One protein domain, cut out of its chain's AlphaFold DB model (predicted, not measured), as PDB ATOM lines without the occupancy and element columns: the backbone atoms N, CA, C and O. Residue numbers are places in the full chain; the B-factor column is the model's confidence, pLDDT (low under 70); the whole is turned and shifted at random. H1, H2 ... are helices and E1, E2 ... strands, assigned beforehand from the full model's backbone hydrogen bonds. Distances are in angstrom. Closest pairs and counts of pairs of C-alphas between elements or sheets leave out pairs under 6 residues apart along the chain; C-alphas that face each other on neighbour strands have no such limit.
ATOM      1  N   ASP A 378     124.093 145.418 161.485       90.88
ATOM      2  CA  ASP A 378     122.759 145.656 160.930       90.88
ATOM      3  C   ASP A 378     121.975 146.675 161.760       90.88
ATOM      4  O   ASP A 378     121.337 147.569 161.206       90.88
ATOM      5  N   ILE A 379     122.057 146.590 163.092       93.88
ATOM      6  CA  ILE A 379     121.425 147.561 163.995       93.88
ATOM      7  C   ILE A 379     122.071 148.939 163.817       93.88
ATOM      8  O   ILE A 379     121.365 149.943 163.726       93.88
ATOM      9  N   PHE A 380     123.402 149.004 163.723       95.50
ATOM     10  CA  PHE A 380     124.103 150.257 163.447       95.50
ATOM     11  C   PHE A 380     123.696 150.855 162.091       95.50
ATOM     12  O   PHE A 380     123.389 152.042 162.019       95.50
ATOM     13  N   GLU A 381     123.621 150.046 161.032       95.19
ATOM     14  CA  GLU A 381     123.163 150.468 159.704       95.19
ATOM     15  C   GLU A 381     121.712 150.962 159.730       95.19
ATOM     16  O   GLU A 381     121.400 151.978 159.112       95.19
ATOM     17  N   GLN A 382     120.826 150.326 160.499       95.50
ATOM     18  CA  GLN A 382     119.467 150.827 160.717       95.50
ATOM     19  C   GLN A 382     119.475 152.195 161.411       95.50
ATOM     20  O   GLN A 382     118.817 153.122 160.941       95.50
ATOM     21  N   MET A 383     120.252 152.366 162.487       95.12
ATOM     22  CA  MET A 383     120.398 153.665 163.161       95.12
ATOM     23  C   MET A 383     120.945 154.738 162.211       95.12
ATOM     24  O   MET A 383     120.473 155.876 162.224       95.12
ATOM     25  N   LYS A 384     121.918 154.373 161.372       94.94
ATOM     26  CA  LYS A 384     122.537 155.240 160.369       94.94
ATOM     27  C   LYS A 384     121.542 155.663 159.291       94.94
ATOM     28  O   LYS A 384     121.402 156.851 159.018       94.94
ATOM     29  N   ASN A 385     120.809 154.713 158.719       94.25
ATOM     30  CA  ASN A 385     119.823 154.972 157.672       94.25
ATOM     31  C   ASN A 385     118.634 155.777 158.200       94.25
ATOM     32  O   ASN A 385     118.195 156.707 157.531       94.25
ATOM     33  N   ASN A 386     118.179 155.502 159.426       92.75
ATOM     34  CA  ASN A 386     117.153 156.310 160.085       92.75
ATOM     35  C   ASN A 386     117.610 157.769 160.250       92.75
ATOM     36  O   ASN A 386     116.818 158.683 160.044       92.75
ATOM     37  N   TYR A 387     118.892 158.002 160.559       91.31
ATOM     38  CA  TYR A 387     119.444 159.359 160.617       91.31
ATOM     39  C   TYR A 387     119.439 160.018 159.233       91.31
ATOM     40  O   TYR A 387     118.950 161.134 159.086       91.31
ATOM     41  N   LEU A 388     119.936 159.311 158.211       91.44
ATOM     42  CA  LEU A 388     120.043 159.822 156.841       91.44
ATOM     43  C   LEU A 388     118.685 160.097 156.176       91.44
ATOM     44  O   LEU A 388     118.604 160.960 155.311       91.44
ATOM     45  N   GLN A 389     117.622 159.386 156.560       91.50
ATOM     46  CA  GLN A 389     116.271 159.592 156.020       91.50
ATOM     47  C   GLN A 389     115.551 160.800 156.639       91.50
ATOM     48  O   GLN A 389     114.661 161.380 156.014       91.50
ATOM     49  N   ASN A 390     115.932 161.207 157.852       86.69
ATOM     50  CA  ASN A 390     115.324 162.332 158.558       86.69
ATOM     51  C   ASN A 390     115.909 163.671 158.061       86.69
ATOM     52  O   ASN A 390     116.736 164.299 158.723       86.69
ATOM     53  N   ASN A 391     115.450 164.111 156.881       66.81
ATOM     54  CA  ASN A 391     115.961 165.270 156.128       66.81
ATOM     55  C   ASN A 391     115.987 166.613 156.880       66.81
ATOM     56  O   ASN A 391     116.749 167.499 156.506       66.81
ATOM     57  N   GLU A 392     115.183 166.784 157.933       66.88
ATOM     58  CA  GLU A 392     115.066 168.049 158.676       66.88
ATOM     59  C   GLU A 392     116.362 168.481 159.390       66.88
ATOM     60  O   GLU A 392     116.475 169.631 159.809       66.88
ATOM     61  N   PHE A 393     117.348 167.586 159.523       60.91
ATOM     62  CA  PHE A 393     118.539 167.804 160.355       60.91
ATOM     63  C   PHE A 393     119.869 167.529 159.641       60.91
ATOM     64  O   PHE A 393     120.919 167.492 160.287       60.91
ATOM     65  N   LEU A 394     119.850 167.325 158.321       65.62
ATOM     66  CA  LEU A 394     121.043 166.929 157.575       65.62
ATOM     67  C   LEU A 394     121.973 168.121 157.345       65.62
ATOM     68  O   LEU A 394     121.863 168.849 156.361       65.62
ATOM     69  N   ASN A 395     122.973 168.257 158.214       82.69
ATOM     70  CA  ASN A 395     124.234 168.831 157.772       82.69
ATOM     71  C   ASN A 395     124.785 167.914 156.671       82.69
ATOM     72  O   ASN A 395     125.124 166.756 156.933       82.69
ATOM     73  N   GLN A 396     124.841 168.428 155.444       88.00
ATOM     74  CA  GLN A 396     125.265 167.673 154.269       88.00
ATOM     75  C   GLN A 396     126.670 167.079 154.444       88.00
ATOM     76  O   GLN A 396     126.891 165.939 154.045       88.00
ATOM     77  N   GLU A 397     127.581 167.789 155.120       89.62
ATOM     78  CA  GLU A 397     128.913 167.265 155.435       89.62
ATOM     79  C   GLU A 397     128.829 166.091 156.414       89.62
ATOM     80  O   GLU A 397     129.500 165.076 156.247       89.62
ATOM     81  N   PHE A 398     127.992 166.164 157.450       89.12
ATOM     82  CA  PHE A 398     127.874 165.015 158.344       89.12
ATOM     83  C   PHE A 398     127.275 163.802 157.635       89.12
ATOM     84  O   PHE A 398     127.790 162.696 157.777       89.12
ATOM     85  N   ALA A 399     126.230 164.015 156.834       90.94
ATOM     86  CA  ALA A 399     125.601 162.964 156.047       90.94
ATOM     87  C   ALA A 399     126.608 162.287 155.104       90.94
ATOM     88  O   ALA A 399     126.714 161.062 155.101       90.94
ATOM     89  N   GLU A 400     127.393 163.080 154.367       91.75
ATOM     90  CA  GLU A 400     128.436 162.589 153.465       91.75
ATOM     91  C   GLU A 400     129.473 161.745 154.217       91.75
ATOM     92  O   GLU A 400     129.716 160.596 153.842       91.75
ATOM     93  N   GLY A 401     130.027 162.253 155.322       92.25
ATOM     94  CA  GLY A 401     130.985 161.489 156.123       92.25
ATOM     95  C   GLY A 401     130.385 160.207 156.702       92.25
ATOM     96  O   GLY A 401     131.042 159.167 156.721       92.25
ATOM     97  N   LEU A 402     129.109 160.238 157.092       92.75
ATOM     98  CA  LEU A 402     128.413 159.088 157.654       92.75
ATOM     99  C   LEU A 402     128.234 157.970 156.613       92.75
ATOM    100  O   LEU A 402     128.348 156.796 156.967       92.75
ATOM    101  N   THR A 403     128.057 158.293 155.325       92.12
ATOM    102  CA  THR A 403     128.000 157.274 154.252       92.12
ATOM    103  C   THR A 403     129.292 156.457 154.117       92.12
ATOM    104  O   THR A 403     129.255 155.290 153.708       92.12
ATOM    105  N   LEU A 404     130.427 157.043 154.513       91.38
ATOM    106  CA  LEU A 404     131.744 156.407 154.505       91.38
ATOM    107  C   LEU A 404     132.023 155.608 155.787       91.38
ATOM    108  O   LEU A 404     132.925 154.771 155.800       91.38
ATOM    109  N   THR A 405     131.240 155.811 156.851       92.81
ATOM    110  CA  THR A 405     131.319 154.991 158.069       92.81
ATOM    111  C   THR A 405     130.545 153.681 157.892       92.81
ATOM    112  O   THR A 405     129.352 153.683 157.565       92.81
ATOM    113  N   LYS A 406     131.228 152.546 158.082       91.44
ATOM    114  CA  LYS A 406     130.659 151.197 157.902       91.44
ATOM    115  C   LYS A 406     130.309 150.514 159.224       91.44
ATOM    116  O   LYS A 406     129.650 149.483 159.227       91.44
ATOM    117  N   SER A 407     130.767 151.064 160.345       92.81
ATOM    118  CA  SER A 407     130.541 150.524 161.682       92.81
ATOM    119  C   SER A 407     130.519 151.636 162.733       92.81
ATOM    120  O   SER A 407     131.018 152.741 162.500       92.81
ATOM    121  N   GLN A 408     130.016 151.331 163.932       93.00
ATOM    122  CA  GLN A 408     130.065 152.260 165.064       93.00
ATOM    123  C   GLN A 408     131.493 152.624 165.468       93.00
ATOM    124  O   GLN A 408     131.731 153.729 165.941       93.00
ATOM    125  N   PHE A 409     132.458 151.731 165.259       91.19
ATOM    126  CA  PHE A 409     133.849 152.055 165.523       91.19
ATOM    127  C   PHE A 409     134.338 153.129 164.541       91.19
ATOM    128  O   PHE A 409     135.093 154.012 164.944       91.19
ATOM    129  N   ASP A 410     133.909 153.069 163.269       91.50
ATOM    130  CA  ASP A 410     134.376 154.017 162.251       91.50
ATOM    131  C   ASP A 410     133.865 155.396 162.621       91.50
ATOM    132  O   ASP A 410     134.611 156.370 162.571       91.50
ATOM    133  N   LEU A 411     132.611 155.456 163.071       93.75
ATOM    134  CA  LEU A 411     131.999 156.668 163.581       93.75
ATOM    135  C   LEU A 411     132.788 157.259 164.760       93.75
ATOM    136  O   LEU A 411     133.139 158.432 164.695       93.75
ATOM    137  N   MET A 412     133.116 156.482 165.802       92.50
ATOM    138  CA  MET A 412     133.832 157.033 166.970       92.50
ATOM    139  C   MET A 412     135.266 157.477 166.640       92.50
ATOM    140  O   MET A 412     135.742 158.458 167.200       92.50
ATOM    141  N   GLU A 413     135.956 156.785 165.729       89.44
ATOM    142  CA  GLU A 413     137.328 157.127 165.318       89.44
ATOM    143  C   GLU A 413     137.391 158.321 164.353       89.44
ATOM    144  O   GLU A 413     138.429 158.972 164.244       89.44
ATOM    145  N   THR A 414     136.310 158.606 163.621       90.12
ATOM    146  CA  THR A 414     136.267 159.680 162.609       90.12
ATOM    147  C   THR A 414     135.581 160.946 163.107       90.12
ATOM    148  O   THR A 414     135.908 162.052 162.656       90.12
ATOM    149  N   LEU A 415     134.613 160.821 164.014       89.81
ATOM    150  CA  LEU A 415     133.812 161.947 164.459       89.81
ATOM    151  C   LEU A 415     134.603 162.833 165.417       89.81
ATOM    152  O   LEU A 415     134.980 162.424 166.511       89.81
ATOM    153  N   HIS A 416     134.788 164.096 165.023       86.56
ATOM    154  CA  HIS A 416     135.359 165.109 165.901       86.56
ATOM    155  C   HIS A 416     134.307 165.698 166.827       86.56
ATOM    156  O   HIS A 416     133.863 166.831 166.649       86.56
ATOM    157  N   PHE A 417     133.934 164.918 167.836       84.56
ATOM    158  CA  PHE A 417     133.086 165.405 168.909       84.56
ATOM    159  C   PHE A 417     133.957 166.060 169.985       84.56
ATOM    160  O   PHE A 417     134.730 165.374 170.654       84.56
ATOM    161  N   LYS A 418     133.859 167.386 170.131       88.31
ATOM    162  CA  LYS A 418     134.606 168.144 171.143       88.31
ATOM    163  C   LYS A 418     133.906 168.067 172.497       88.31
ATOM    164  O   LYS A 418     132.686 168.213 172.590       88.31
ATOM    165  N   GLY A 419     134.685 167.880 173.552       92.62
ATOM    166  CA  GLY A 419     134.170 167.883 174.911       92.62
ATOM    167  C   GLY A 419     135.214 168.261 175.947       92.62
ATOM    168  O   GLY A 419     136.411 168.261 175.669       92.62
ATOM    169  N   ILE A 420     134.741 168.572 177.150       94.19
ATOM    170  CA  ILE A 420     135.594 168.816 178.318       94.19
ATOM    171  C   ILE A 420     136.220 167.498 178.757       94.19
ATOM    172  O   ILE A 420     135.530 166.481 178.837       94.19
ATOM    173  N   ALA A 421     137.509 167.508 179.059       93.44
ATOM    174  CA  ALA A 421     138.226 166.324 179.496       93.44
ATOM    175  C   ALA A 421     137.801 165.872 180.906       93.44
ATOM    176  O   ALA A 421     137.762 166.672 181.845       93.44
ATOM    177  N   LEU A 422     137.510 164.576 181.068       94.25
ATOM    178  CA  LEU A 422     137.087 163.987 182.339       94.25
ATOM    179  C   LEU A 422     137.906 162.742 182.696       94.25
ATOM    180  O   LEU A 422     138.085 161.830 181.885       94.25
ATOM    181  N   LYS A 423     138.278 162.630 183.969       93.88
ATOM    182  CA  LYS A 423     138.704 161.360 184.564       93.88
ATOM    183  C   LYS A 423     137.538 160.753 185.311       93.88
ATOM    184  O   LYS A 423     137.027 161.346 186.265       93.88
ATOM    185  N   VAL A 424     137.124 159.559 184.907       93.88
ATOM    186  CA  VAL A 424     135.999 158.853 185.519       93.88
ATOM    187  C   VAL A 424     136.418 157.483 186.031       93.88
ATOM    188  O   VAL A 424     137.328 156.837 185.511       93.88
ATOM    189  N   LYS A 425     135.724 157.020 187.070       93.00
ATOM    190  CA  LYS A 425     135.814 155.655 187.583       93.00
ATOM    191  C   LYS A 425     134.482 154.951 187.347       93.00
ATOM    192  O   LYS A 425     133.453 155.427 187.830       93.00
ATOM    193  N   ARG A 426     134.531 153.817 186.645       92.06
ATOM    194  CA  ARG A 426     133.410 152.909 186.367       92.06
ATOM    195  C   ARG A 426     133.553 151.705 187.303       92.06
ATOM    196  O   ARG A 426     134.385 150.841 187.046       92.06
ATOM    197  N   ASN A 427     132.873 151.707 188.451       89.38
ATOM    198  CA  ASN A 427     132.945 150.570 189.378       89.38
ATOM    199  C   ASN A 427     132.156 149.369 188.821       89.38
ATOM    200  O   ASN A 427     131.299 149.537 187.954       89.38
ATOM    201  N   GLU A 428     132.443 148.170 189.331       87.06
ATOM    202  CA  GLU A 428     131.648 146.968 189.051       87.06
ATOM    203  C   GLU A 428     130.163 147.229 189.359       87.06
ATOM    204  O   GLU A 428     129.846 147.918 190.332       87.06
ATOM    205  N   GLY A 429     129.259 146.737 188.510       85.69
ATOM    206  CA  GLY A 429     127.826 147.008 188.642       85.69
ATOM    207  C   GLY A 429     127.338 148.300 187.961       85.69
ATOM    208  O   GLY A 429     126.200 148.708 188.176       85.69
ATOM    209  N   PHE A 430     128.187 149.012 187.206       84.81
ATOM    210  CA  PHE A 430     127.820 150.298 186.585       84.81
ATOM    211  C   PHE A 430     126.693 150.193 185.548       84.81
ATOM    212  O   PHE A 430     125.893 151.123 185.438       84.81
ATOM    213  N   LEU A 431     126.628 149.090 184.801       84.12
ATOM    214  CA  LEU A 431     125.585 148.892 183.792       84.12
ATOM    215  C   LEU A 431     124.231 148.594 184.438       84.12
ATOM    216  O   LEU A 431     123.193 148.925 183.879       84.12
ATOM    217  N   GLU A 432     124.259 148.008 185.629       83.25
ATOM    218  CA  GLU A 432     123.107 147.715 186.467       83.25
ATOM    219  C   GLU A 432     122.683 148.936 187.290       83.25
ATOM    220  O   GLU A 432     121.516 149.087 187.634       83.25
ATOM    221  N   SER A 433     123.631 149.813 187.631       82.44
ATOM    222  CA  SER A 433     123.385 151.005 188.430       82.44
ATOM    223  C   SER A 433     124.363 152.121 188.087       82.44
ATOM    224  O   SER A 433     125.538 152.106 188.468       82.44
ATOM    225  N   TYR A 434     123.840 153.194 187.488       82.81
ATOM    226  CA  TYR A 434     124.638 154.359 187.112       82.81
ATOM    227  C   TYR A 434     125.386 155.002 188.286       82.81
ATOM    228  O   TYR A 434     126.358 155.720 188.043       82.81
ATOM    229  N   SER A 435     124.970 154.770 189.541       77.19
ATOM    230  CA  SER A 435     125.654 155.249 190.760       77.19
ATOM    231  C   SER A 435     127.115 154.793 190.865       77.19
ATOM    232  O   SER A 435     127.935 155.472 191.483       77.19
ATOM    233  N   ALA A 436     127.467 153.683 190.210       86.12
ATOM    234  CA  ALA A 436     128.832 153.176 190.150       86.12
ATOM    235  C   ALA A 436     129.738 153.951 189.169       86.12
ATOM    236  O   ALA A 436     130.958 153.766 189.214       86.12
ATOM    237  N   PHE A 437     129.198 154.858 188.346       90.19
ATOM    238  CA  PHE A 437     129.969 155.800 187.530       90.19
ATOM    239  C   PHE A 437     130.279 157.069 188.334       90.19
ATOM    240  O   PHE A 437     129.378 157.720 188.849       90.19
ATOM    241  N   THR A 438     131.545 157.471 188.447       91.56
ATOM    242  CA  THR A 438     131.930 158.665 189.222       91.56
ATOM    243  C   THR A 438     132.953 159.517 188.487       91.56
ATOM    244  O   THR A 438     133.926 158.983 187.963       91.56
ATOM    245  N   VAL A 439     132.769 160.838 188.491       94.50
ATOM    246  CA  VAL A 439     133.767 161.799 187.999       94.50
ATOM    247  C   VAL A 439     134.777 162.069 189.116       94.50
ATOM    248  O   VAL A 439     134.391 162.314 190.261       94.50
ATOM    249  N   LYS A 440     136.067 161.948 188.797       94.56
ATOM    250  CA  LYS A 440     137.194 162.134 189.721       94.56
ATOM    251  C   LYS A 440     137.906 163.454 189.499       94.56
ATOM    252  O   LYS A 440     138.247 164.100 190.479       94.56
ATOM    253  N   GLU A 441     138.109 163.830 188.242       94.06
ATOM    254  CA  GLU A 441     138.775 165.071 187.843       94.06
ATOM    255  C   GLU A 441     138.103 165.614 186.577       94.06
ATOM    256  O   GLU A 441     137.561 164.847 185.772       94.06
ATOM    257  N   VAL A 442     138.131 166.938 186.424       94.62
ATOM    258  CA  VAL A 442     137.599 167.675 185.273       94.62
ATOM    259  C   VAL A 442     138.619 168.735 184.890       94.62
ATOM    260  O   VAL A 442     139.019 169.522 185.747       94.62
ATOM    261  N   ASP A 443     139.003 168.770 183.618       92.50
ATOM    262  CA  ASP A 443     139.892 169.786 183.056       92.50
ATOM    263  C   ASP A 443     139.109 170.592 182.013       92.50
ATOM    264  O   ASP A 443     138.897 170.146 180.885       92.50
ATOM    265  N   VAL A 444     138.603 171.752 182.445       90.31
ATOM    266  CA  VAL A 444     137.734 172.632 181.644       90.31
ATOM    267  C   VAL A 444     138.480 173.374 180.541       90.31
ATOM    268  O   VAL A 444     137.854 173.758 179.555       90.31
ATOM    269  N   ASP A 445     139.792 173.556 180.687       87.31
ATOM    270  CA  ASP A 445     140.619 174.278 179.716       87.31
ATOM    271  C   ASP A 445     141.059 173.359 178.572       87.31
ATOM    272  O   ASP A 445     141.390 173.812 177.471       87.31
ATOM    273  N   ARG A 446     141.018 172.044 178.806       85.62
ATOM    274  CA  ARG A 446     141.354 171.043 177.809       85.62
ATOM    275  C   ARG A 446     140.122 170.488 177.108       85.62
ATOM    276  O   ARG A 446     139.371 169.664 177.632       85.62
ATOM    277  N   VAL A 447     139.994 170.863 175.841       82.75
ATOM    278  CA  VAL A 447     139.027 170.267 174.920       82.75
ATOM    279  C   VAL A 447     139.648 169.042 174.258       82.75
ATOM    280  O   VAL A 447     140.679 169.147 173.596       82.75
ATOM    281  N   ILE A 448     139.007 167.890 174.428       85.44
ATOM    282  CA  ILE A 448     139.419 166.610 173.842       85.44
ATOM    283  C   ILE A 448     138.427 166.190 172.768       85.44
ATOM    284  O   ILE A 448     137.245 166.545 172.795       85.44
ATOM    285  N   ASN A 449     138.935 165.417 171.816       86.00
ATOM    286  CA  ASN A 449     138.162 164.812 170.757       86.00
ATOM    287  C   ASN A 449     137.716 163.377 171.078       86.00
ATOM    288  O   ASN A 449     138.476 162.588 171.635       86.00
ATOM    289  N   LEU A 450     136.517 162.992 170.643       87.88
ATOM    290  CA  LEU A 450     136.041 161.606 170.717       87.88
ATOM    291  C   LEU A 450     136.985 160.593 170.050       87.88
ATOM    292  O   LEU A 450     137.187 159.509 170.593       87.88
ATOM    293  N   SER A 451     137.598 160.952 168.921       85.50
ATOM    294  CA  SER A 451     138.563 160.084 168.230       85.50
ATOM    295  C   SER A 451     139.797 159.772 169.087       85.50
ATOM    296  O   SER A 451     140.264 158.634 169.108       85.50
ATOM    297  N   GLU A 452     140.281 160.740 169.871       84.56
ATOM    298  CA  GLU A 452     141.389 160.534 170.814       84.56
ATOM    299  C   GLU A 452     140.999 159.545 171.927       84.56
ATOM    300  O   GLU A 452     141.805 158.694 172.315       84.56
ATOM    301  N   LEU A 453     139.739 159.598 172.388       85.12
ATOM    302  CA  LEU A 453     139.174 158.636 173.340       85.12
ATOM    303  C   LEU A 453     139.028 157.238 172.741       85.12
ATOM    304  O   LEU A 453     139.384 156.262 173.396       85.12
ATOM    305  N   ALA A 454     138.565 157.128 171.496       83.19
ATOM    306  CA  ALA A 454     138.428 155.850 170.800       83.19
ATOM    307  C   ALA A 454     139.770 155.116 170.628       83.19
ATOM    308  O   ALA A 454     139.816 153.883 170.680       83.19
ATOM    309  N   LEU A 455     140.859 155.873 170.471       77.56
ATOM    310  CA  LEU A 455     142.213 155.356 170.271       77.56
ATOM    311  C   LEU A 455     142.990 155.108 171.582       77.56
ATOM    312  O   LEU A 455     144.126 154.637 171.514       77.56
ATOM    313  N   ASN A 456     142.402 155.374 172.759       70.50
ATOM    314  CA  ASN A 456     143.037 155.231 174.082       70.50
ATOM    315  C   ASN A 456     144.391 155.972 174.219       70.50
ATOM    316  O   ASN A 456     145.311 155.478 174.868       70.50
ATOM    317  N   GLN A 457     144.551 157.149 173.605       59.56
ATOM    318  CA  GLN A 457     145.852 157.837 173.511       59.56
ATOM    319  C   GLN A 457     146.207 158.745 174.712       59.56
ATOM    320  O   GLN A 457     146.966 159.700 174.559       59.56
ATOM    321  N   PHE A 458     145.709 158.478 175.926       60.44
ATOM    322  CA  PHE A 458     145.904 159.391 177.064       60.44
ATOM    323  C   PHE A 458     146.884 158.873 178.121       60.44
ATOM    324  O   PHE A 458     146.542 158.038 178.947       60.44
ATOM    325  N   ASN A 459     148.079 159.468 178.150       52.66
ATOM    326  CA  ASN A 459     148.962 159.520 179.319       52.66
ATOM    327  C   ASN A 459     149.465 160.958 179.455       52.66
ATOM    328  O   ASN A 459     150.298 161.380 178.656       52.66
ATOM    329  N   ILE A 460     148.959 161.727 180.422       46.97
ATOM    330  CA  ILE A 460     149.443 163.088 180.693       46.97
ATOM    331  C   ILE A 460     149.694 163.239 182.189       46.97
ATOM    332  O   ILE A 460     148.814 162.932 182.983       46.97
ATOM    333  N   ASN A 461     150.902 163.697 182.535       43.06
ATOM    334  CA  ASN A 461     151.314 164.252 183.830       43.06
ATOM    335  C   ASN A 461     150.528 163.702 185.047       43.06
ATOM    336  O   ASN A 461     149.730 164.419 185.643       43.06
ATOM    337  N   ASP A 462     150.750 162.426 185.386       52.56
ATOM    338  CA  ASP A 462     150.202 161.698 186.551       52.56
ATOM    339  C   ASP A 462     148.680 161.384 186.583       52.56
ATOM    340  O   ASP A 462     148.186 160.867 187.592       52.56
ATOM    341  N   GLY A 463     147.917 161.576 185.492       59.56
ATOM    342  CA  GLY A 463     146.485 161.226 185.443       59.56
ATOM    343  C   GLY A 463     145.958 160.701 184.096       59.56
ATOM    344  O   GLY A 463     146.153 161.304 183.046       59.56
ATOM    345  N   GLU A 464     145.223 159.582 184.129       82.88
ATOM    346  CA  GLU A 464     144.544 158.994 182.961       82.88
ATOM    347  C   GLU A 464     143.194 159.695 182.707       82.88
ATOM    348  O   GLU A 464     142.244 159.523 183.472       82.88
ATOM    349  N   ILE A 465     143.092 160.496 181.639       87.25
ATOM    350  CA  ILE A 465     141.800 160.991 181.133       87.25
ATOM    351  C   ILE A 465     141.169 159.883 180.298       87.25
ATOM    352  O   ILE A 465     141.812 159.330 179.414       87.25
ATOM    353  N   ASN A 466     139.913 159.549 180.574       90.69
ATOM    354  CA  ASN A 466     139.263 158.370 179.993       90.69
ATOM    355  C   ASN A 466     137.772 158.587 179.691       90.69
ATOM    356  O   ASN A 466     137.002 157.625 179.587       90.69
ATOM    357  N   CYS A 467     137.343 159.847 179.619       94.25
ATOM    358  CA  CYS A 467     135.995 160.264 179.265       94.25
ATOM    359  C   CYS A 467     136.020 161.730 178.803       94.25
ATOM    360  O   CYS A 467     136.944 162.483 179.119       94.25
ATOM    361  N   ILE A 468     134.992 162.139 178.067       94.56
ATOM    362  CA  ILE A 468     134.768 163.530 177.670       94.56
ATOM    363  C   ILE A 468     133.347 163.928 178.058       94.56
ATOM    364  O   ILE A 468     132.468 163.075 178.047       94.56
ATOM    365  N   LEU A 469     133.097 165.197 178.378       95.81
ATOM    366  CA  LEU A 469     131.754 165.779 178.397       95.81
ATOM    367  C   LEU A 469     131.507 166.497 177.067       95.81
ATOM    368  O   LEU A 469     132.010 167.609 176.900       95.81
ATOM    369  N   PRO A 470     130.742 165.894 176.137       94.56
ATOM    370  CA  PRO A 470     130.267 166.547 174.921       94.56
ATOM    371  C   PRO A 470     129.685 167.932 175.191       94.56
ATOM    372  O   PRO A 470     128.797 168.062 176.038       94.56
ATOM    373  N   LEU A 471     130.149 168.941 174.451       92.69
ATOM    374  CA  LEU A 471     129.532 170.266 174.428       92.69
ATOM    375  C   LEU A 471     128.577 170.346 173.230       92.69
ATOM    376  O   LEU A 471     128.982 170.150 172.088       92.69
ATOM    377  N   LEU A 472     127.295 170.580 173.503       91.94
ATOM    378  CA  LEU A 472     126.205 170.632 172.525       91.94
ATOM    379  C   LEU A 472     125.884 172.060 172.073       91.94
ATOM    380  O   LEU A 472     124.809 172.310 171.540       91.94
ATOM    381  N   ASP A 473     126.764 173.021 172.338       84.12
ATOM    382  CA  ASP A 473     126.525 174.424 172.007       84.12
ATOM    383  C   ASP A 473     126.663 174.756 170.523       84.12
ATOM    384  O   ASP A 473     126.202 175.813 170.097       84.12
ATOM    385  N   ASP A 474     127.212 173.833 169.739       81.06
ATOM    386  CA  ASP A 474     127.074 173.846 168.290       81.06
ATOM    387  C   ASP A 474     125.610 173.572 167.901       81.06
ATOM    388  O   ASP A 474     125.017 172.562 168.299       81.06
ATOM    389  N   GLU A 475     125.030 174.463 167.093       77.19
ATOM    390  CA  GLU A 475     123.674 174.325 166.549       77.19
ATOM    391  C   GLU A 475     123.481 172.970 165.852       77.19
ATOM    392  O   GLU A 475     122.406 172.367 165.928       77.19
ATOM    393  N   TYR A 476     124.559 172.438 165.270       76.25
ATOM    394  CA  TYR A 476     124.598 171.110 164.686       76.25
ATOM    395  C   TYR A 476     124.267 169.997 165.701       76.25
ATOM    396  O   TYR A 476     123.406 169.147 165.453       76.25
ATOM    397  N   TYR A 477     124.905 170.001 166.875       81.19
ATOM    398  CA  TYR A 477     124.733 168.940 167.873       81.19
ATOM    399  C   TYR A 477     123.400 169.025 168.613       81.19
ATOM    400  O   TYR A 477     122.859 167.988 169.010       81.19
ATOM    401  N   LYS A 478     122.838 170.231 168.745       81.94
ATOM    402  CA  LYS A 478     121.542 170.464 169.395       81.94
ATOM    403  C   LYS A 478     120.432 169.594 168.807       81.94
ATOM    404  O   LYS A 478     119.697 168.949 169.547       81.94
ATOM    405  N   ASN A 479     120.330 169.540 167.484       80.06
ATOM    406  CA  ASN A 479     119.273 168.781 166.814       80.06
ATOM    407  C   ASN A 479     119.560 167.278 166.730       80.06
ATOM    408  O   ASN A 479     118.643 166.462 166.619       80.06
ATOM    409  N   CYS A 480     120.836 166.915 166.812       84.81
ATOM    410  CA  CYS A 480     121.300 165.546 166.685       84.81
ATOM    411  C   CYS A 480     121.169 164.735 167.979       84.81
ATOM    412  O   CYS A 480     121.019 163.515 167.919       84.81
ATOM    413  N   ALA A 481     121.188 165.395 169.141       87.25
ATOM    414  CA  ALA A 481     121.231 164.738 170.444       87.25
ATOM    415  C   ALA A 481     120.062 163.769 170.705       87.25
ATOM    416  O   ALA A 481     120.236 162.791 171.425       87.25
ATOM    417  N   LYS A 482     118.891 163.978 170.092       87.12
ATOM    418  CA  LYS A 482     117.735 163.070 170.212       87.12
ATOM    419  C   LYS A 482     117.869 161.767 169.417       87.12
ATOM    420  O   LYS A 482     117.108 160.835 169.652       87.12
ATOM    421  N   HIS A 483     118.783 161.698 168.450       91.12
ATOM    422  CA  HIS A 483     118.866 160.561 167.538       91.12
ATOM    423  C   HIS A 483     119.608 159.380 168.172       91.12
ATOM    424  O   HIS A 483     120.620 159.568 168.849       91.12
ATOM    425  N   SER A 484     119.168 158.150 167.889       93.38
ATOM    426  CA  SER A 484     119.784 156.918 168.413       93.38
ATOM    427  C   SER A 484     121.286 156.833 168.123       93.38
ATOM    428  O   SER A 484     122.062 156.420 168.975       93.38
ATOM    429  N   LEU A 485     121.721 157.320 166.961       93.44
ATOM    430  CA  LEU A 485     123.136 157.408 166.592       93.44
ATOM    431  C   LEU A 485     123.970 158.247 167.584       93.44
ATOM    432  O   LEU A 485     125.082 157.863 167.938       93.44
ATOM    433  N   PHE A 486     123.433 159.369 168.069       93.00
ATOM    434  CA  PHE A 486     124.106 160.208 169.065       93.00
ATOM    435  C   PHE A 486     123.991 159.623 170.469       93.00
ATOM    436  O   PHE A 486     124.951 159.688 171.231       93.00
ATOM    437  N   GLN A 487     122.882 158.955 170.783       94.06
ATOM    438  CA  GLN A 487     122.771 158.183 172.020       94.06
ATOM    439  C   GLN A 487     123.800 157.054 172.084       94.06
ATOM    440  O   GLN A 487     124.395 156.830 173.136       94.06
ATOM    441  N   LEU A 488     124.105 156.407 170.956       95.56
ATOM    442  CA  LEU A 488     125.195 155.439 170.855       95.56
ATOM    443  C   LEU A 488     126.563 156.087 171.126       95.56
ATOM    444  O   LEU A 488     127.370 155.526 171.864       95.56
ATOM    445  N   ILE A 489     126.812 157.291 170.599       95.25
ATOM    446  CA  ILE A 489     128.033 158.062 170.897       95.25
ATOM    447  C   ILE A 489     128.133 158.369 172.396       95.25
ATOM    448  O   ILE A 489     129.163 158.103 173.015       95.25
ATOM    449  N   PHE A 490     127.064 158.875 173.011       95.56
ATOM    450  CA  PHE A 490     127.045 159.167 174.446       95.56
ATOM    451  C   PHE A 490     127.221 157.901 175.290       95.56
ATOM    452  O   PHE A 490     127.968 157.910 176.271       95.56
ATOM    453  N   SER A 491     126.609 156.794 174.872       95.50
ATOM    454  CA  SER A 491     126.769 155.484 175.505       95.50
ATOM    455  C   SER A 491     128.221 155.035 175.470       95.50
ATOM    456  O   SER A 491     128.755 154.633 176.504       95.50
ATOM    457  N   PHE A 492     128.892 155.164 174.324       95.06
ATOM    458  CA  PHE A 492     130.311 154.852 174.199       95.06
ATOM    459  C   PHE A 492     131.174 155.753 175.092       95.06
ATOM    460  O   PHE A 492     132.054 155.253 175.780       95.06
ATOM    461  N   ILE A 493     130.902 157.055 175.170       94.56
ATOM    462  CA  ILE A 493     131.658 157.970 176.042       94.56
ATOM    463  C   ILE A 493     131.571 157.537 177.516       94.56
ATOM    464  O   ILE A 493     132.577 157.485 178.232       94.56
ATOM    465  N   VAL A 494     130.372 157.164 177.973       93.38
ATOM    466  CA  VAL A 494     130.148 156.741 179.361       93.38
ATOM    467  C   VAL A 494     130.698 155.338 179.623       93.38
ATOM    468  O   VAL A 494     131.319 155.118 180.660       93.38
ATOM    469  N   THR A 495     130.515 154.388 178.705       92.44
ATOM    470  CA  THR A 495     130.818 152.958 178.922       92.44
ATOM    471  C   THR A 495     132.194 152.532 178.411       92.44
ATOM    472  O   THR A 495     132.720 151.516 178.859       92.44
ATOM    473  N   THR A 496     132.773 153.269 177.460       90.75
ATOM    474  CA  THR A 496     133.894 152.860 176.585       90.75
ATOM    475  C   THR A 496     133.653 151.538 175.843       90.75
ATOM    476  O   THR A 496     134.593 150.865 175.425       90.75
ATOM    477  N   ASN A 497     132.383 151.154 175.672       89.56
ATOM    478  CA  ASN A 497     131.969 149.924 175.014       89.56
ATOM    479  C   ASN A 497     131.071 150.237 173.808       89.56
ATOM    480  O   ASN A 497     130.048 150.902 173.925       89.56
ATOM    481  N   TYR A 498     131.469 149.729 172.644       89.69
ATOM    482  CA  TYR A 498     130.780 149.906 171.364       89.69
ATOM    483  C   TYR A 498     129.497 149.066 171.236       89.69
ATOM    484  O   TYR A 498     128.736 149.256 170.290       89.69
ATOM    485  N   ASP A 499     129.287 148.128 172.164       91.31
ATOM    486  CA  ASP A 499     128.193 147.153 172.168       91.31
ATOM    487  C   ASP A 499     127.124 147.444 173.232       91.31
ATOM    488  O   ASP A 499     126.343 146.568 173.600       91.31
ATOM    489  N   ILE A 500     127.131 148.642 173.817       92.19
ATOM    490  CA  ILE A 500     126.192 149.021 174.874       92.19
ATOM    491  C   ILE A 500     125.450 150.278 174.451       92.19
ATOM    492  O   ILE A 500     126.061 151.283 174.092       92.19
ATOM    493  N   PHE A 501     124.122 150.209 174.529       93.88
ATOM    494  CA  PHE A 501     123.220 151.313 174.244       93.88
ATOM    495  C   PHE A 501     122.517 151.737 175.535       93.88
ATOM    496  O   PHE A 501     121.783 150.954 176.129       93.88
ATOM    497  N   LEU A 502     122.758 152.971 175.967       91.50
ATOM    498  CA  LEU A 502     122.166 153.604 177.139       91.50
ATOM    499  C   LEU A 502     121.493 154.904 176.694       91.50
ATOM    500  O   LEU A 502     122.156 155.908 176.437       91.50
ATOM    501  N   GLU A 503     120.165 154.895 176.632       89.81
ATOM    502  CA  GLU A 503     119.376 156.035 176.149       89.81
ATOM    503  C   GLU A 503     119.547 157.311 177.000       89.81
ATOM    504  O   GLU A 503     119.401 158.425 176.500       89.81
ATOM    505  N   ASP A 504     119.924 157.147 178.272       89.06
ATOM    506  CA  ASP A 504     120.149 158.238 179.223       89.06
ATOM    507  C   ASP A 504     121.638 158.526 179.479       89.06
ATOM    508  O   ASP A 504     121.976 159.258 180.413       89.06
ATOM    509  N   ALA A 505     122.559 157.984 178.668       93.12
ATOM    510  CA  ALA A 505     124.003 158.116 178.891       93.12
ATOM    511  C   ALA A 505     124.446 159.570 179.100       93.12
ATOM    512  O   ALA A 505     125.222 159.874 180.008       93.12
ATOM    513  N   TYR A 506     123.931 160.490 178.283       94.94
ATOM    514  CA  TYR A 506     124.317 161.893 178.381       94.94
ATOM    515  C   TYR A 506     123.809 162.557 179.665       94.94
ATOM    516  O   TYR A 506     124.541 163.314 180.303       94.94
ATOM    517  N   LEU A 507     122.593 162.221 180.104       92.94
ATOM    518  CA  LEU A 507     122.046 162.701 181.374       92.94
ATOM    519  C   LEU A 507     122.839 162.139 182.554       92.94
ATOM    520  O   LEU A 507     123.155 162.874 183.492       92.94
ATOM    521  N   VAL A 508     123.221 160.857 182.492       92.31
ATOM    522  CA  VAL A 508     124.090 160.236 183.499       92.31
ATOM    523  C   VAL A 508     125.386 161.026 183.583       92.31
ATOM    524  O   VAL A 508     125.775 161.448 184.668       92.31
ATOM    525  N   LEU A 509     126.016 161.316 182.450       95.25
ATOM    526  CA  LEU A 509     127.257 162.074 182.406       95.25
ATOM    527  C   LEU A 509     127.106 163.483 182.996       95.25
ATOM    528  O   LEU A 509     127.851 163.844 183.909       95.25
ATOM    529  N   LEU A 510     126.106 164.247 182.542       95.88
ATOM    530  CA  LEU A 510     125.810 165.591 183.051       95.88
ATOM    531  C   LEU A 510     125.557 165.587 184.559       95.88
ATOM    532  O   LEU A 510     126.090 166.431 185.277       95.88
ATOM    533  N   SER A 511     124.802 164.611 185.064       94.19
ATOM    534  CA  SER A 511     124.480 164.536 186.489       94.19
ATOM    535  C   SER A 511     125.715 164.320 187.358       94.19
ATOM    536  O   SER A 511     125.833 164.851 188.463       94.19
ATOM    537  N   ARG A 512     126.680 163.566 186.834       93.12
ATOM    538  CA  ARG A 512     127.920 163.227 187.531       93.12
ATOM    539  C   ARG A 512     128.890 164.386 187.527       93.12
ATOM    540  O   ARG A 512     129.543 164.625 188.542       93.12
ATOM    541  N   VAL A 513     128.932 165.126 186.423       95.75
ATOM    542  CA  VAL A 513     129.695 166.369 186.334       95.75
ATOM    543  C   VAL A 513     129.082 167.438 187.241       95.75
ATOM    544  O   VAL A 513     129.831 168.107 187.945       95.75
ATOM    545  N   LEU A 514     127.749 167.544 187.329       94.44
ATOM    546  CA  LEU A 514     127.088 168.472 188.255       94.44
ATOM    547  C   LEU A 514     127.466 168.181 189.709       94.44
ATOM    548  O   LEU A 514     127.876 169.078 190.436       94.44
TER     549      LEU A 514
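Overview. This is residues 378 to 514 of the 881 residues of the protein "Zinc-binding dehydrogenase family protein, putative" of Ichthyophthirius multifiliis (strain G5) (UniProt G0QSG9). A strongly twisted sheet of three strands, E1, E2 and E3, makes one end of the domain and the helices H1 and H2 the other, with H6 in the middle, running from H1 to the sheet. H7 covers one face of the sheet and the short H4 the opposite face, where H3 packs on H4. The 137 printed residues hold seven named helices and three named strands, in the order H1 H2 H3 E1 E2 H4 E3 H5 H6 H7; the sheet runs E2 E1 E3, antiparallel throughout, and the class is mixed, helices and strands. The whole is compact, with a radius of gyration of the C-alphas of 14.8 A and spans of 43 by 32 by 25 A.

Along the chain. H1, residues 378 to 389, begins at C-alpha 378 (122.759, 145.656, 160.930) and is 16.1 A long. H2 is residues 396 to 404 and H3 residues 408 to 414. E1, residues 418 to 426, is 21.6 A long and bends by 65 degrees at residue 421. E2, residues 437 to 449, is 20.7 A long and bends by 113 degrees at residue 445. H4 is residues 450 to 454, E3 residues 467 to 470 and H5 residues 475 to 480. H6, residues 484 to 495, is 15.7 A long. H7, residues 505 to 514, is 14.3 A long and ends at C-alpha 514 (127.088, 168.472, 188.255).

Arrangement. E1 and E2 form a hairpin, with N 423 and O 441 2.9 A apart, within hydrogen-bond range. E1 and E3 are antiparallel, with N 420 and O 469 at 2.9 A. E2, H4 and E3 form a split strand-helix-strand unit, two strands running the same way with E1 between them, and its crossover is right-handed. H7 is on the sheet at a height of 6.7 A, only just over E1, with 3 of its C-alphas falling on that strand; it runs across the strands, at 81 degrees to E1 on the local plane. H4 is on the opposite face, over E1 at a height of 9.0 A, and touches H3, closest at the C-alphas of Glu 413 and Ser 451, 4.3 A. H6 touches H7 at a steep tilt of 49 degrees, the same way, closest at the C-alphas of Ser 491 and Ala 505, 5.1 A. With residues 484 to 485 alone H6 touches H1, closest at the C-alphas of Met 383 and Leu 485, 5.8 A. H2 is near H1 and H3, while H5 touches no helix. Every O i to N i+4 pair is within range in H1, H3, H4, H6 and H7, against 4 of 5 in H2 and 0 of 2 in H5, where 1 of 3 O i to N i+3 pairs is.

Size, cuts and confidence. The C-alphas of Asn 391 and Asp 462, the two farthest apart, are 45.9 A apart. The printed part has no cut. The link from H4 to E3, residues 455 to 466, is long. The mean pLDDT of the printed part is 87.4, and residues 391 to 394 and 457 to 463 are under 70.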